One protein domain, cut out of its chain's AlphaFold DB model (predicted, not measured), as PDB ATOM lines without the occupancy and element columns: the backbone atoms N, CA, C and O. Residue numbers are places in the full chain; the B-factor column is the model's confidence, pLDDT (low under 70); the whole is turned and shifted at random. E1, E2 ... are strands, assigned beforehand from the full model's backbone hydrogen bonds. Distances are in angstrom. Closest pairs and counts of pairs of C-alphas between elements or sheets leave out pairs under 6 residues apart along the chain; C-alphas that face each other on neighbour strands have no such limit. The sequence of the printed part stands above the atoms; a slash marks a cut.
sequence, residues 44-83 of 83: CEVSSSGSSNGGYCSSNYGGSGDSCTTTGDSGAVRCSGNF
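This is residues 44 to 83 of the 83 residues of an uncharacterized protein of Bacteroides sp. AM07-16 (UniProt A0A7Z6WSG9). What does the model look like? It has little regular structure: a small antiparallel hairpin, E1 and E2, with long loops before and after, the later one folding back to pair residues 78 to 79 antiparallel with residues 55 to 56 of E1. What is its make-up? The printed part has 40 residues, with no named helix; E1 then E2 hold 9, class all strand. It is compact, radius of gyration of the C-alphas 9.6 A, and elongated, spanning 31 by 17 by 14 A.

Where is E1? Residues 55 to 59 span 12.9 A from C-alpha 55 at (219.157, 447.259, 423.988). Where is E2? Residues 66 to 69 span 9.5 A, ending with C-alpha 69 at (223.019, 445.194, 426.753).

How do the strands stand? E1 and E2 are antiparallel neighbours, their directions 147 degrees apart, in a hairpin with a short link. Which atoms pair? N 56 and O 69, 2.7 A apart, are within hydrogen-bond range.

How large is it? The farthest C-alphas, of Ser 49 and Gly 62, are 31.3 A apart. Is it cut or uncertain? The printed part has no cut; residues 81 to 83 have pLDDT under 70.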
ATOM      1  N   CYS A  44     217.125 448.052 432.481       77.69
ATOM      2  CA  CYS A  44     215.968 447.667 431.672       77.69
ATOM      3  C   CYS A  44     214.736 448.581 431.656       77.69
ATOM      4  O   CYS A  44     213.641 448.134 431.312       77.69
ATOM      5  N   GLU A  45     214.892 449.872 431.928       80.06
ATOM      6  CA  GLU A  45     213.839 450.840 431.622       80.06
ATOM      7  C   GLU A  45     213.486 450.886 430.121       80.06
ATOM      8  O   GLU A  45     214.350 450.837 429.241       80.06
ATOM      9  N   VAL A  46     212.185 450.962 429.830       83.69
ATOM     10  CA  VAL A  46     211.634 451.065 428.473       83.69
ATOM     11  C   VAL A  46     211.206 452.496 428.194       83.69
ATOM     12  O   VAL A  46     210.427 453.083 428.943       83.69
ATOM     13  N   SER A  47     211.656 453.049 427.073       81.62
ATOM     14  CA  SER A  47     211.085 454.281 426.550       81.62
ATOM     15  C   SER A  47     209.737 453.997 425.889       81.62
ATOM     16  O   SER A  47     209.534 452.953 425.258       81.62
ATOM     17  N   SER A  48     208.825 454.966 425.978       83.12
ATOM     18  CA  SER A  48     207.573 454.990 425.215       83.12
ATOM     19  C   SER A  48     207.816 455.103 423.705       83.12
ATOM     20  O   SER A  48     206.996 454.649 422.905       83.12
ATOM     21  N   SER A  49     208.962 455.655 423.297       81.88
ATOM     22  CA  SER A  49     209.440 455.621 421.919       81.88
ATOM     23  C   SER A  49     210.158 454.300 421.637       81.88
ATOM     24  O   SER A  49     211.316 454.110 422.003       81.88
ATOM     25  N   GLY A  50     209.496 453.386 420.921       77.75
ATOM     26  CA  GLY A  50     210.070 452.076 420.576       77.75
ATOM     27  C   GLY A  50     211.410 452.142 419.824       77.75
ATOM     28  O   GLY A  50     212.227 451.238 419.958       77.75
ATOM     29  N   SER A  51     211.675 453.232 419.097       80.88
ATOM     30  CA  SER A  51     212.951 453.502 418.420       80.88
ATOM     31  C   SER A  51     214.123 453.784 419.367       80.88
ATOM     32  O   SER A  51     215.272 453.637 418.961       80.88
ATOM     33  N   SER A  52     213.853 454.175 420.612       80.31
ATOM     34  CA  SER A  52     214.872 454.416 421.641       80.31
ATOM     35  C   SER A  52     215.251 453.140 422.395       80.31
ATOM     36  O   SER A  52     216.298 453.092 423.033       80.31
ATOM     37  N   ASN A  53     214.446 452.079 422.278       84.44
ATOM     38  CA  ASN A  53     214.686 450.796 422.932       84.44
ATOM     39  C   ASN A  53     215.655 449.947 422.097       84.44
ATOM     40  O   ASN A  53     215.249 448.987 421.437       84.44
ATOM     41  N   GLY A  54     216.926 450.356 422.067       82.81
ATOM     42  CA  GLY A  54     218.000 449.741 421.280       82.81
ATOM     43  C   GLY A  54     218.621 448.492 421.914       82.81
ATOM     44  O   GLY A  54     219.091 447.617 421.180       82.81
ATOM     45  N   GLY A  55     218.560 448.363 423.239       87.56
ATOM     46  CA  GLY A  55     219.157 447.259 423.988       87.56
ATOM     47  C   GLY A  55     218.178 446.144 424.364       87.56
ATOM     48  O   GLY A  55     216.964 446.234 424.156       87.56
ATOM     49  N   TYR A  56     218.736 445.087 424.941       87.75
ATOM     50  CA  TYR A  56     218.062 443.944 425.537       87.75
ATOM     51  C   TYR A  56     218.369 443.892 427.030       87.75
ATOM     52  O   TYR A  56     219.517 444.035 427.445       87.75
ATOM     53  N   CYS A  57     217.336 443.669 427.824       86.06
ATOM     54  CA  CYS A  57     217.453 443.406 429.240       86.06
ATOM     55  C   CYS A  57     218.036 442.013 429.464       86.06
ATOM     56  O   CYS A  57     217.483 441.034 428.960       86.06
ATOM     57  N   SER A  58     219.124 441.921 430.218       84.88
ATOM     58  CA  SER A  58     219.762 440.654 430.557       84.88
ATOM     59  C   SER A  58     220.101 440.602 432.039       84.88
ATOM     60  O   SER A  58     220.599 441.574 432.604       84.88
ATOM     61  N   SER A  59     219.856 439.458 432.669       81.56
ATOM     62  CA  SER A  59     220.200 439.258 434.073       81.56
ATOM     63  C   SER A  59     221.708 439.144 434.253       81.56
ATOM     64  O   SER A  59     222.392 438.410 433.534       81.56
ATOM     65  N   ASN A  60     222.245 439.860 435.237       79.06
ATOM     66  CA  ASN A  60     223.671 439.819 435.529       79.06
ATOM     67  C   ASN A  60     224.059 438.433 436.062       79.06
ATOM     68  O   ASN A  60     223.460 437.921 437.011       79.06
ATOM     69  N   TYR A  61     225.095 437.827 435.477       76.50
ATOM     70  CA  TYR A  61     225.557 436.501 435.884       76.50
ATOM     71  C   TYR A  61     226.014 436.500 437.351       76.50
ATOM     72  O   TYR A  61     226.967 437.188 437.713       76.50
ATOM     73  N   GLY A  62     225.335 435.719 438.197       75.81
ATOM     74  CA  GLY A  62     225.650 435.608 439.627       75.81
ATOM     75  C   GLY A  62     225.208 436.801 440.484       75.81
ATOM     76  O   GLY A  62     225.610 436.883 441.644       75.81
ATOM     77  N   GLY A  63     224.397 437.713 439.939       73.19
ATOM     78  CA  GLY A  63     223.818 438.847 440.660       73.19
ATOM     79  C   GLY A  63     222.290 438.799 440.720       73.19
ATOM     80  O   GLY A  63     221.650 437.982 440.064       73.19
ATOM     81  N   SER A  64     221.705 439.708 441.502       72.56
ATOM     82  CA  SER A  64     220.245 439.868 441.637       72.56
ATOM     83  C   SER A  64     219.672 441.006 440.782       72.56
ATOM     84  O   SER A  64     218.545 441.427 441.022       72.56
ATOM     85  N   GLY A  65     220.459 441.566 439.861       76.81
ATOM     86  CA  GLY A  65     220.068 442.724 439.053       76.81
ATOM     87  C   GLY A  65     220.137 442.432 437.563       76.81
ATOM     88  O   GLY A  65     220.905 441.565 437.141       76.81
ATOM     89  N   ASP A  66     219.397 443.205 436.781       81.44
ATOM     90  CA  ASP A  66     219.421 443.161 435.323       81.44
ATOM     91  C   ASP A  66     220.229 444.341 434.759       81.44
ATOM     92  O   ASP A  66     220.441 445.353 435.428       81.44
ATOM     93  N   SER A  67     220.728 444.206 433.534       82.12
ATOM     94  CA  SER A  67     221.443 445.251 432.803       82.12
ATOM     95  C   SER A  67     220.949 445.351 431.361       82.12
ATOM     96  O   SER A  67     220.480 444.381 430.766       82.12
ATOM     97  N   CYS A  68     221.028 446.557 430.795       85.12
ATOM     98  CA  CYS A  68     220.696 446.794 429.395       85.12
ATOM     99  C   CYS A  68     221.942 446.564 428.529       85.12
ATOM    100  O   CYS A  68     222.937 447.263 428.688       85.12
ATOM    101  N   THR A  69     221.897 445.591 427.619       84.38
ATOM    102  CA  THR A  69     223.019 445.194 426.753       84.38
ATOM    103  C   THR A  69     222.634 445.239 425.274       84.38
ATOM    104  O   THR A  69     221.465 445.135 424.914       84.38
ATOM    105  N   THR A  70     223.605 445.369 424.372       83.81
ATOM    106  CA  THR A  70     223.362 445.321 422.917       83.81
ATOM    107  C   THR A  70     223.066 443.915 422.394       83.81
ATOM    108  O   THR A  70     222.545 443.775 421.287       83.81
ATOM    109  N   THR A  71     223.366 442.874 423.177       81.44
ATOM    110  CA  THR A  71     223.212 441.468 422.780       81.44
ATOM    111  C   THR A  71     222.302 440.737 423.761       81.44
ATOM    112  O   THR A  71     222.615 440.668 424.946       81.44
ATOM    113  N   GLY A  72     221.202 440.164 423.277       77.06
ATOM    114  CA  GLY A  72     220.271 439.397 424.101       77.06
ATOM    115  C   GLY A  72     219.416 438.439 423.280       77.06
ATOM    116  O   GLY A  72     219.435 438.462 422.047       77.06
ATOM    117  N   ASP A  73     218.679 437.582 423.979       80.06
ATOM    118  CA  ASP A  73     217.784 436.606 423.366       80.06
ATOM    119  C   ASP A  73     216.603 437.280 422.659       80.06
ATOM    120  O   ASP A  73     216.123 438.338 423.068       80.06
ATOM    121  N   SER A  74     216.058 436.638 421.622       72.75
ATOM    122  CA  SER A  74     214.926 437.180 420.849       72.75
ATOM    123  C   SER A  74     213.635 437.377 421.665       72.75
ATOM    124  O   SER A  74     212.712 438.026 421.182       72.75
ATOM    125  N   GLY A  75     213.562 436.824 422.882       77.38
ATOM    126  CA  GLY A  75     212.458 437.011 423.829       77.38
ATOM    127  C   GLY A  75     212.753 437.984 424.977       77.38
ATOM    128  O   GLY A  75     211.901 438.155 425.846       77.38
ATOM    129  N   ALA A  76     213.942 438.591 425.016       79.75
ATOM    130  CA  ALA A  76     214.326 439.501 426.088       79.75
ATOM    131  C   ALA A  76     213.559 440.832 426.007       79.75
ATOM    132  O   ALA A  76     213.306 441.369 424.923       79.75
ATOM    133  N   VAL A  77     213.210 441.388 427.173       85.44
ATOM    134  CA  VAL A  77     212.568 442.707 427.278       85.44
ATOM    135  C   VAL A  77     213.509 443.758 426.689       85.44
ATOM    136  O   VAL A  77     214.705 443.755 426.966       85.44
ATOM    137  N   ARG A  78     212.994 444.648 425.839       86.06
ATOM    138  CA  ARG A  78     213.803 445.723 425.248       86.06
ATOM    139  C   ARG A  78     214.087 446.803 426.286       86.06
ATOM    140  O   ARG A  78     213.296 446.982 427.200       86.06
ATOM    141  N   CYS A  79     215.175 447.543 426.129       86.62
ATOM    142  CA  CYS A  79     215.536 448.610 427.057       86.62
ATOM    143  C   CYS A  79     216.149 449.821 426.346       86.62
ATOM    144  O   CYS A  79     216.760 449.692 425.281       86.62
ATOM    145  N   SER A  80     215.946 450.998 426.939       84.19
ATOM    146  CA  SER A  80     216.379 452.317 426.455       84.19
ATOM    147  C   SER A  80     217.664 452.820 427.129       84.19
ATOM    148  O   SER A  80     217.981 454.004 427.023       84.19
ATOM    149  N   GLY A  81     218.369 451.952 427.860       68.69
ATOM    150  CA  GLY A  81     219.564 452.316 428.618       68.69
ATOM    151  C   GLY A  81     220.793 452.565 427.738       68.69
ATOM    152  O   GLY A  81     220.873 452.081 426.607       68.69
ATOM    153  N   ASN A  82     221.762 453.302 428.287       59.38
ATOM    154  CA  ASN A  82     223.096 453.443 427.702       59.38
ATOM    155  C   ASN A  82     223.849 452.115 427.868       59.38
ATOM    156  O   ASN A  82     224.081 451.674 428.994       59.38
ATOM    157  N   PHE A  83     224.174 451.486 426.745       60.41
ATOM    158  CA  PHE A  83     224.893 450.216 426.640       60.41
ATOM    159  C   PHE A  83     226.406 450.407 426.487       60.41
ATOM    160  O   PHE A  83     226.823 451.452 425.938       60.41
TER     161      PHE A  83